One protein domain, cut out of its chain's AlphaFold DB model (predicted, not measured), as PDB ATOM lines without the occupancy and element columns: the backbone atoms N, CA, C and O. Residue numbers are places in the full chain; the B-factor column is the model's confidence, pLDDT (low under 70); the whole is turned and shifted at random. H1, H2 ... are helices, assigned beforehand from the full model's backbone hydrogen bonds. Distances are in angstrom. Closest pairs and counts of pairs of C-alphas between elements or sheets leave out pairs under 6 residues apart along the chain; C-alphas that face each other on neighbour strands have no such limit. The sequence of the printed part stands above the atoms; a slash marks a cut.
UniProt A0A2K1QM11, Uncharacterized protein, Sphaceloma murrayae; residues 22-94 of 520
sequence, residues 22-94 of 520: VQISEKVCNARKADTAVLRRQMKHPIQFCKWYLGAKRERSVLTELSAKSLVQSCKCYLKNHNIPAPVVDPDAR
ATOM      1  N   VAL A  22     -50.562 -23.943   0.467       78.88
ATOM      2  CA  VAL A  22     -50.014 -23.505  -0.818       78.88
ATOM      3  C   VAL A  22     -49.716 -24.732  -1.685       78.88
ATOM      4  O   VAL A  22     -48.701 -25.399  -1.494       78.88
ATOM      5  N   GLN A  23     -50.590 -25.026  -2.648       83.69
ATOM      6  CA  GLN A  23     -50.413 -26.146  -3.572       83.69
ATOM      7  C   GLN A  23     -49.283 -25.821  -4.562       83.69
ATOM      8  O   GLN A  23     -49.490 -25.153  -5.582       83.69
ATOM      9  N   ILE A  24     -48.063 -26.234  -4.207       91.88
ATOM     10  CA  ILE A  24     -46.851 -26.116  -5.022       91.88
ATOM     11  C   ILE A  24     -45.856 -27.237  -4.678       91.88
ATOM     12  O   ILE A  24     -45.522 -27.479  -3.511       91.88
ATOM     13  N   SER A  25     -45.397 -27.958  -5.703       95.38
ATOM     14  CA  SER A  25     -44.526 -29.123  -5.522       95.38
ATOM     15  C   SER A  25     -43.095 -28.719  -5.173       95.38
ATOM     16  O   SER A  25     -42.595 -27.677  -5.601       95.38
ATOM     17  N   GLU A  26     -42.405 -29.572  -4.414       94.69
ATOM     18  CA  GLU A  26     -41.039 -29.289  -3.958       94.69
ATOM     19  C   GLU A  26     -40.053 -29.147  -5.123       94.69
ATOM     20  O   GLU A  26     -39.205 -28.260  -5.129       94.69
ATOM     21  N   LYS A  27     -40.252 -29.933  -6.189       96.75
ATOM     22  CA  LYS A  27     -39.503 -29.822  -7.448       96.75
ATOM     23  C   LYS A  27     -39.593 -28.417  -8.063       96.75
ATOM     24  O   LYS A  27     -38.584 -27.907  -8.548       96.75
ATOM     25  N   VAL A  28     -40.764 -27.771  -8.018       96.50
ATOM     26  CA  VAL A  28     -40.930 -26.386  -8.498       96.50
ATOM     27  C   VAL A  28     -40.201 -25.400  -7.585       96.50
ATOM     28  O   VAL A  28     -39.583 -24.467  -8.090       96.50
ATOM     29  N   CYS A  29     -40.215 -25.610  -6.269       96.38
ATOM     30  CA  CYS A  29     -39.540 -24.717  -5.327       96.38
ATOM     31  C   CYS A  29     -38.018 -24.818  -5.371       96.38
ATOM     32  O   CYS A  29     -37.345 -23.785  -5.409       96.38
ATOM     33  N   ASN A  30     -37.476 -26.024  -5.520       96.44
ATOM     34  CA  ASN A  30     -36.053 -26.238  -5.772       96.44
ATOM     35  C   ASN A  30     -35.597 -25.535  -7.064       96.44
ATOM     36  O   ASN A  30     -34.603 -24.809  -7.051       96.44
ATOM     37  N   ALA A  31     -36.384 -25.623  -8.142       97.25
ATOM     38  CA  ALA A  31     -36.128 -24.901  -9.394       97.25
ATOM     39  C   ALA A  31     -36.282 -23.362  -9.294       97.25
ATOM     40  O   ALA A  31     -35.886 -22.649 -10.212       97.25
ATOM     41  N   ARG A  32     -36.850 -22.828  -8.199       96.88
ATOM     42  CA  ARG A  32     -37.069 -21.384  -7.956       96.88
ATOM     43  C   ARG A  32     -36.238 -20.834  -6.788       96.88
ATOM     44  O   ARG A  32     -36.502 -19.738  -6.287       96.88
ATOM     45  N   LYS A  33     -35.193 -21.553  -6.360       96.50
ATOM     46  CA  LYS A  33     -34.290 -21.126  -5.273       96.50
ATOM     47  C   LYS A  33     -33.544 -19.816  -5.588       96.50
ATOM     48  O   LYS A  33     -33.334 -19.004  -4.690       96.50
ATOM     49  N   ALA A  34     -33.200 -19.575  -6.856       97.69
ATOM     50  CA  ALA A  34     -32.609 -18.309  -7.301       97.69
ATOM     51  C   ALA A  34     -33.637 -17.160  -7.272       97.69
ATOM     52  O   ALA A  34     -33.409 -16.141  -6.624       97.69
ATOM     53  N   ASP A  35     -34.809 -17.355  -7.880       97.69
ATOM     54  CA  ASP A  35     -35.887 -16.359  -7.926       97.69
ATOM     55  C   ASP A  35     -36.369 -15.941  -6.515       97.69
ATOM     56  O   ASP A  35     -36.608 -14.763  -6.241       97.69
ATOM     57  N   THR A  36     -36.438 -16.884  -5.566       96.75
ATOM     58  CA  THR A  36     -36.743 -16.595  -4.147       96.75
ATOM     59  C   THR A  36     -35.603 -15.879  -3.410       96.75
ATOM     60  O   THR A  36     -35.852 -15.169  -2.433       96.75
ATOM     61  N   ALA A  37     -34.353 -15.987  -3.870       97.25
ATOM     62  CA  ALA A  37     -33.257 -15.143  -3.390       97.25
ATOM     63  C   ALA A  37     -33.353 -13.712  -3.950       97.25
ATOM     64  O   ALA A  37     -33.164 -12.762  -3.191       97.25
ATOM     65  N   VAL A  38     -33.728 -13.537  -5.225       97.62
ATOM     66  CA  VAL A  38     -34.024 -12.210  -5.807       97.62
ATOM     67  C   VAL A  38     -35.135 -11.517  -5.016       97.62
ATOM     68  O   VAL A  38     -34.945 -10.389  -4.568       97.62
ATOM     69  N   LEU A  39     -36.247 -12.212  -4.749       96.94
ATOM     70  CA  LEU A  39     -37.351 -11.708  -3.921       96.94
ATOM     71  C   LEU A  39     -36.871 -11.164  -2.562       96.94
ATOM     72  O   LEU A  39     -37.233 -10.049  -2.195       96.94
ATOM     73  N   ARG A  40     -36.045 -11.929  -1.831       96.75
ATOM     74  CA  ARG A  40     -35.509 -11.520  -0.517       96.75
ATOM     75  C   ARG A  40     -34.573 -10.312  -0.590       96.75
ATOM     76  O   ARG A  40     -34.562  -9.522   0.342       96.75
ATOM     77  N   ARG A  41     -33.791 -10.160  -1.666       97.38
ATOM     78  CA  ARG A  41     -32.900  -8.996  -1.848       97.38
ATOM     79  C   ARG A  41     -33.659  -7.727  -2.234       97.38
ATOM     80  O   ARG A  41     -33.243  -6.641  -1.860       97.38
ATOM     81  N   GLN A  42     -34.736  -7.858  -3.008       97.19
ATOM     82  CA  GLN A  42     -35.451  -6.713  -3.582       97.19
ATOM     83  C   GLN A  42     -36.544  -6.138  -2.652       97.19
ATOM     84  O   GLN A  42     -36.982  -5.001  -2.861       97.19
ATOM     85  N   MET A  43     -36.980  -6.900  -1.637       96.19
ATOM     86  CA  MET A  43     -38.074  -6.561  -0.712       96.19
ATOM     87  C   MET A  43     -37.598  -6.551   0.745       96.19
ATOM     88  O   MET A  43     -37.089  -7.565   1.216       96.19
ATOM     89  N   LYS A  44     -37.883  -5.486   1.505       95.38
ATOM     90  CA  LYS A  44     -37.625  -5.468   2.961       95.38
ATOM     91  C   LYS A  44     -38.500  -6.471   3.732       95.38
ATOM     92  O   LYS A  44     -38.040  -7.095   4.681       95.38
ATOM     93  N   HIS A  45     -39.752  -6.657   3.302       93.44
ATOM     94  CA  HIS A  45     -40.728  -7.546   3.949       93.44
ATOM     95  C   HIS A  45     -41.321  -8.560   2.946       93.44
ATOM     96  O   HIS A  45     -42.484  -8.445   2.548       93.44
ATOM     97  N   PRO A  46     -40.543  -9.574   2.511       96.50
ATOM     98  CA  PRO A  46     -40.932 -10.475   1.420       96.50
ATOM     99  C   PRO A  46     -42.182 -11.316   1.725       96.50
ATOM    100  O   PRO A  46     -42.962 -11.584   0.814       96.50
ATOM    101  N   ILE A  47     -42.438 -11.677   2.992       94.94
ATOM    102  CA  ILE A  47     -43.662 -12.399   3.396       94.94
ATOM    103  C   ILE A  47     -44.908 -11.553   3.097       94.94
ATOM    104  O   ILE A  47     -45.843 -12.034   2.457       94.94
ATOM    105  N   GLN A  48     -44.909 -10.287   3.527       91.44
ATOM    106  CA  GLN A  48     -46.053  -9.385   3.360       91.44
ATOM    107  C   GLN A  48     -46.254  -9.015   1.893       91.44
ATOM    108  O   GLN A  48     -47.374  -9.095   1.383       91.44
ATOM    109  N   PHE A  49     -45.159  -8.739   1.176       97.00
ATOM    110  CA  PHE A  49     -45.201  -8.570  -0.271       97.00
ATOM    111  C   PHE A  49     -45.833  -9.786  -0.964       97.00
ATOM    112  O   PHE A  49     -46.688  -9.608  -1.825       97.00
ATOM    113  N   CYS A  50     -45.466 -11.015  -0.586       97.50
ATOM    114  CA  CYS A  50     -46.006 -12.218  -1.217       97.50
ATOM    115  C   CYS A  50     -47.462 -12.514  -0.855       97.50
ATOM    116  O   CYS A  50     -48.214 -12.908  -1.746       97.50
ATOM    117  N   LYS A  51     -47.897 -12.271   0.389       94.69
ATOM    118  CA  LYS A  51     -49.328 -12.304   0.742       94.69
ATOM    119  C   LYS A  51     -50.115 -11.304  -0.112       94.69
ATOM    120  O   LYS A  51     -51.085 -11.667  -0.767       94.69
ATOM    121  N   TRP A  52     -49.648 -10.064  -0.215       95.25
ATOM    122  CA  TRP A  52     -50.294  -9.067  -1.066       95.25
ATOM    123  C   TRP A  52     -50.279  -9.452  -2.557       95.25
ATOM    124  O   TRP A  52     -51.304  -9.344  -3.236       95.25
ATOM    125  N   TYR A  53     -49.139  -9.913  -3.080       96.62
ATOM    126  CA  TYR A  53     -48.941 -10.232  -4.498       96.62
ATOM    127  C   TYR A  53     -49.708 -11.489  -4.940       96.62
ATOM    128  O   TYR A  53     -50.136 -11.567  -6.090       96.62
ATOM    129  N   LEU A  54     -49.939 -12.447  -4.040       95.62
ATOM    130  CA  LEU A  54     -50.768 -13.623  -4.313       95.62
ATOM    131  C   LEU A  54     -52.265 -13.383  -4.069       95.62
ATOM    132  O   LEU A  54     -53.071 -14.035  -4.721       95.62
ATOM    133  N   GLY A  55     -52.650 -12.413  -3.228       91.56
ATOM    134  CA  GLY A  55     -54.055 -12.085  -2.924       91.56
ATOM    135  C   GLY A  55     -54.873 -11.483  -4.081       91.56
ATOM    136  O   GLY A  55     -56.019 -11.103  -3.887       91.56
ATOM    137  N   ALA A  56     -54.300 -11.373  -5.283       90.44
ATOM    138  CA  ALA A  56     -55.037 -11.103  -6.520       90.44
ATOM    139  C   ALA A  56     -54.265 -11.649  -7.730       90.44
ATOM    140  O   ALA A  56     -53.028 -11.642  -7.732       90.44
ATOM    141  N   LYS A  57     -54.982 -12.067  -8.783       92.12
ATOM    142  CA  LYS A  57     -54.381 -12.498 -10.057       92.12
ATOM    143  C   LYS A  57     -53.570 -11.342 -10.664       92.12
ATOM    144  O   LYS A  57     -54.086 -10.241 -10.847       92.12
ATOM    145  N   ARG A  58     -52.291 -11.582 -10.968       93.06
ATOM    146  CA  ARG A  58     -51.356 -10.577 -11.504       93.06
ATOM    147  C   ARG A  58     -50.577 -11.134 -12.689       93.06
ATOM    148  O   ARG A  58     -49.923 -12.166 -12.578       93.06
ATOM    149  N   GLU A  59     -50.614 -10.401 -13.795       94.75
ATOM    150  CA  GLU A  59     -49.976 -10.775 -15.069       94.75
ATOM    151  C   GLU A  59     -48.726  -9.928 -15.378       94.75
ATOM    152  O   GLU A  59     -47.964 -10.237 -16.288       94.75
ATOM    153  N   ARG A  60     -48.459  -8.895 -14.566       95.88
ATOM    154  CA  ARG A  60     -47.254  -8.052 -14.628       95.88
ATOM    155  C   ARG A  60     -46.428  -8.220 -13.352       95.88
ATOM    156  O   ARG A  60     -47.000  -8.318 -12.269       95.88
ATOM    157  N   SER A  61     -45.105  -8.231 -13.487       96.06
ATOM    158  CA  SER A  61     -44.164  -8.290 -12.360       96.06
ATOM    159  C   SER A  61     -43.838  -6.895 -11.825       96.06
ATOM    160  O   SER A  61     -43.966  -5.904 -12.543       96.06
ATOM    161  N   VAL A  62     -43.378  -6.826 -10.572       95.88
ATOM    162  CA  VAL A  62     -42.772  -5.610  -9.992       95.88
ATOM    163  C   VAL A  62     -41.246  -5.598 -10.128       95.88
ATOM    164  O   VAL A  62     -40.624  -4.554  -9.947       95.88
ATOM    165  N   LEU A  63     -40.656  -6.764 -10.414       96.12
ATOM    166  CA  LEU A  63     -39.219  -6.999 -10.494       96.12
ATOM    167  C   LEU A  63     -38.829  -7.231 -11.947       96.12
ATOM    168  O   LEU A  63     -39.378  -8.120 -12.593       96.12
ATOM    169  N   THR A  64     -37.866  -6.464 -12.450       94.94
ATOM    170  CA  THR A  64     -37.372  -6.589 -13.833       94.94
ATOM    171  C   THR A  64     -36.689  -7.929 -14.107       94.94
ATOM    172  O   THR A  64     -36.775  -8.437 -15.217       94.94
ATOM    173  N   GLU A  65     -36.058  -8.517 -13.089       95.25
ATOM    174  CA  GLU A  65     -35.361  -9.810 -13.158       95.25
ATOM    175  C   GLU A  65     -36.314 -11.020 -13.242       95.25
ATOM    176  O   GLU A  65     -35.883 -12.107 -13.617       95.25
ATOM    177  N   LEU A  66     -37.599 -10.873 -12.883       96.56
ATOM    178  CA  LEU A  66     -38.542 -11.993 -12.774       96.56
ATOM    179  C   LEU A  66     -39.820 -11.749 -13.575       96.56
ATOM    180  O   LEU A  66     -40.510 -10.751 -13.378       96.56
ATOM    181  N   SER A  67     -40.218 -12.725 -14.397       97.44
ATOM    182  CA  SER A  67     -41.549 -12.732 -15.018       97.44
ATOM    183  C   SER A  67     -42.661 -12.782 -13.958       97.44
ATOM    184  O   SER A  67     -42.455 -13.291 -12.853       97.44
ATOM    185  N   ALA A  68     -43.874 -12.330 -14.294       97.00
ATOM    186  CA  ALA A  68     -45.008 -12.394 -13.367       97.00
ATOM    187  C   ALA A  68     -45.298 -13.834 -12.900       97.00
ATOM    188  O   ALA A  68     -45.542 -14.062 -11.716       97.00
ATOM    189  N   LYS A  69     -45.185 -14.814 -13.814       97.12
ATOM    190  CA  LYS A  69     -45.322 -16.249 -13.524       97.12
ATOM    191  C   LYS A  69     -44.222 -16.735 -12.575       97.12
ATOM    192  O   LYS A  69     -44.537 -17.398 -11.589       97.12
ATOM    193  N   SER A  70     -42.961 -16.370 -12.823       97.56
ATOM    194  CA  SER A  70     -41.834 -16.685 -11.929       97.56
ATOM    195  C   SER A  70     -42.049 -16.100 -10.534       97.56
ATOM    196  O   SER A  70     -41.868 -16.806  -9.545       97.56
ATOM    197  N   LEU A  71     -42.505 -14.847 -10.440       97.69
ATOM    198  CA  LEU A  71     -42.762 -14.167  -9.171       97.69
ATOM    199  C   LEU A  71     -43.927 -14.801  -8.389       97.69
ATOM    200  O   LEU A  71     -43.794 -15.004  -7.185       97.69
ATOM    201  N   VAL A  72     -45.018 -15.209  -9.055       97.06
ATOM    202  CA  VAL A  72     -46.104 -15.990  -8.422       97.06
ATOM    203  C   VAL A  72     -45.567 -17.296  -7.828       97.06
ATOM    204  O   VAL A  72     -45.817 -17.576  -6.657       97.06
ATOM    205  N   GLN A  73     -44.821 -18.092  -8.602       97.25
ATOM    206  CA  GLN A  73     -44.294 -19.377  -8.116       97.25
ATOM    207  C   GLN A  73     -43.277 -19.177  -6.984       97.25
ATOM    208  O   GLN A  73     -43.327 -19.878  -5.978       97.25
ATOM    209  N   SER A  74     -42.419 -18.162  -7.096       97.94
ATOM    210  CA  SER A  74     -41.447 -17.801  -6.058       97.94
ATOM    211  C   SER A  74     -42.134 -17.391  -4.764       97.94
ATOM    212  O   SER A  74     -41.774 -17.891  -3.705       97.94
ATOM    213  N   CYS A  75     -43.173 -16.555  -4.831       98.06
ATOM    214  CA  CYS A  75     -43.950 -16.196  -3.650       98.06
ATOM    215  C   CYS A  75     -44.677 -17.394  -3.032       98.06
ATOM    216  O   CYS A  75     -44.699 -17.515  -1.811       98.06
ATOM    217  N   LYS A  76     -45.226 -18.308  -3.844       97.06
ATOM    218  CA  LYS A  76     -45.841 -19.546  -3.340       97.06
ATOM    219  C   LYS A  76     -44.827 -20.407  -2.581       97.06
ATOM    220  O   LYS A  76     -45.098 -20.805  -1.454       97.06
ATOM    221  N   CYS A  77     -43.648 -20.635  -3.157       97.88
ATOM    222  CA  CYS A  77     -42.564 -21.359  -2.493       97.88
ATOM    223  C   CYS A  77     -42.064 -20.644  -1.238       97.88
ATOM    224  O   CYS A  77     -41.829 -21.279  -0.219       97.88
ATOM    225  N   TYR A  78     -41.953 -19.318  -1.281       97.31
ATOM    226  CA  TYR A  78     -41.514 -18.538  -0.135       97.31
ATOM    227  C   TYR A  78     -42.500 -18.644   1.038       97.31
ATOM    228  O   TYR A  78     -42.080 -18.915   2.157       97.31
ATOM    229  N   LEU A  79     -43.811 -18.532   0.794       96.00
ATOM    230  CA  LEU A  79     -44.814 -18.750   1.844       96.00
ATOM    231  C   LEU A  79     -44.828 -20.207   2.338       96.00
ATOM    232  O   LEU A  79     -44.834 -20.422   3.549       96.00
ATOM    233  N   LYS A  80     -44.743 -21.197   1.434       95.06
ATOM    234  CA  LYS A  80     -44.672 -22.627   1.790       95.06
ATOM    235  C   LYS A  80     -43.500 -22.928   2.728       95.06
ATOM    236  O   LYS A  80     -43.711 -23.532   3.772       95.06
ATOM    237  N   ASN A  81     -42.294 -22.468   2.395       94.62
ATOM    238  CA  ASN A  81     -41.081 -22.725   3.181       94.62
ATOM    239  C   ASN A  81     -41.111 -22.062   4.570       94.62
ATOM    240  O   ASN A  81     -40.379 -22.477   5.461       94.62
ATOM    241  N   HIS A  82     -41.960 -21.049   4.758       92.44
ATOM    242  CA  HIS A  82     -42.220 -20.407   6.047       92.44
ATOM    243  C   HIS A  82     -43.486 -20.948   6.752       92.44
ATOM    244  O   HIS A  82     -43.898 -20.384   7.761       92.44
ATOM    245  N   ASN A  83     -44.103 -22.027   6.248       92.00
ATOM    246  CA  ASN A  83     -45.363 -22.610   6.738       92.00
ATOM    247  C   ASN A  83     -46.556 -21.631   6.759       92.00
ATOM    248  O   ASN A  83     -47.476 -21.759   7.565       92.00
ATOM    249  N   ILE A  84     -46.567 -20.656   5.847       86.00
ATOM    250  CA  ILE A  84     -47.623 -19.645   5.733       86.00
ATOM    251  C   ILE A  84     -48.613 -20.062   4.630       86.00
ATOM    252  O   ILE A  84     -48.183 -20.351   3.509       86.00
ATOM    253  N   PRO A  85     -49.935 -20.086   4.897       86.94
ATOM    254  CA  PRO A  85     -50.937 -20.423   3.886       86.94
ATOM    255  C   PRO A  85     -50.999 -19.376   2.767       86.94
ATOM    256  O   PRO A  85     -50.586 -18.223   2.931       86.94
ATOM    257  N   ALA A  86     -51.546 -19.773   1.615       86.62
ATOM    258  CA  ALA A  86     -51.820 -18.818   0.551       86.62
ATOM    259  C   ALA A  86     -52.921 -17.843   1.008       86.62
ATOM    260  O   ALA A  86     -53.873 -18.270   1.665       86.62
ATOM    261  N   PRO A  87     -52.841 -16.553   0.648       87.81
ATOM    262  CA  PRO A  87     -53.984 -15.659   0.776       87.81
ATOM    263  C   PRO A  87     -55.124 -16.163  -0.118       87.81
ATOM    264  O   PRO A  87     -54.890 -16.572  -1.259       87.81
ATOM    265  N   VAL A  88     -56.357 -16.092   0.379       83.12
ATOM    266  CA  VAL A  88     -57.542 -16.236  -0.471       83.12
ATOM    267  C   VAL A  88     -57.597 -15.021  -1.398       83.12
ATOM    268  O   VAL A  88     -57.390 -13.890  -0.954       83.12
ATOM    269  N   VAL A  89     -57.824 -15.253  -2.691       85.00
ATOM    270  CA  VAL A  89     -58.065 -14.166  -3.646       85.00
ATOM    271  C   VAL A  89     -59.485 -13.672  -3.442       85.00
ATOM    272  O   VAL A  89     -60.424 -14.450  -3.570       85.00
ATOM    273  N   ASP A  90     -59.616 -12.384  -3.161       79.12
ATOM    274  CA  ASP A  90     -60.900 -11.699  -3.111       79.12
ATOM    275  C   ASP A  90     -61.134 -10.997  -4.465       79.12
ATOM    276  O   ASP A  90     -60.364 -10.087  -4.812       79.12
ATOM    277  N   PRO A  91     -62.091 -11.463  -5.293       77.94
ATOM    278  CA  PRO A  91     -62.385 -10.841  -6.582       77.94
ATOM    279  C   PRO A  91     -63.181  -9.535  -6.436       77.94
ATOM    280  O   PRO A  91     -63.024  -8.649  -7.283       77.94
ATOM    281  N   ASP A  92     -63.960  -9.406  -5.359       76.88
ATOM    282  CA  ASP A  92     -64.974  -8.366  -5.154       76.88
ATOM    283  C   ASP A  92     -64.466  -7.203  -4.281       76.88
ATOM    284  O   ASP A  92     -65.078  -6.135  -4.229       76.88
ATOM    285  N   ALA A  93     -63.297  -7.366  -3.649       76.69
ATOM    286  CA  ALA A  93     -62.631  -6.352  -2.838       76.69
ATOM    287  C   ALA A  93     -62.585  -4.960  -3.509       76.69
ATOM    288  O   ALA A  93     -61.896  -4.733  -4.519       76.69
ATOM    289  N   ARG A  94     -63.284  -4.000  -2.885       83.50
ATOM    290  CA  ARG A  94     -63.438  -2.614  -3.353       83.50
ATOM    291  C   ARG A  94     -62.081  -1.967  -3.629       83.50
ATOM    292  O   ARG A  94     -61.240  -1.811  -2.745       83.50
TER     293      ARG A  94
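AT A GLANCE: This is residues 22 to 94 of the 520 residues of an uncharacterized protein of Sphaceloma murrayae (UniProt A0A2K1QM11). One helix, H4, runs through the middle of a small cluster, and three shorter helices pack round it: H1 and H3 on roughly opposite sides, H2 between them. A loop of residues 55 to 67 leads to the first end of H4, and after H4 residues 82 to 94 trail away as a tail that makes much of the length. The printed part has 73 residues with four named helices in the order H1, H2, H3, H4 and no named strand; the class is all helix. The whole is compact, with a radius of gyration of the C-alphas of 11.6 A and spans of 35 by 25 by 21 A.

HOW THE PARTS SIT: The hub is H4, residues 68 to 81. H1, residues 26 to 30, touches residues 73 to 77 of H4 alone, where the closest C-alphas, of Cys 29 and Cys 77, are 5.3 A apart. H2, residues 33 to 42, touches H4 about perpendicular at 85 degrees; the closest C-alphas, of Thr 36 and Ser 74, are 5.2 A apart. H3, residues 46 to 54, touches H4 at a steep tilt of 54 degrees, opposite ways, with the closest C-alphas, of Cys 50 and Cys 75, 5.1 A apart. H2 and H3 are close but not clearly touching, H1 and H2 meet only through their link, and H1 and H3 are apart. In H1, H2, H3 and H4 every O i to N i+4 pair is within hydrogen-bond range.

IN THESE COORDINATES: H1 begins at C-alpha 26 (-41.039, -29.289, -3.958). H2 is 14.6 A long, H3 11.8 A and H4 19.9 A, ending at C-alpha 81 (-41.081, -22.725, 3.181).

THE WHOLE: The two C-alphas farthest apart, of Lys 27 and Arg 94, are 36.5 A apart. The link from H3 to H4 is long. The printed part has no cut, and no printed residue is under 70 in pLDDT.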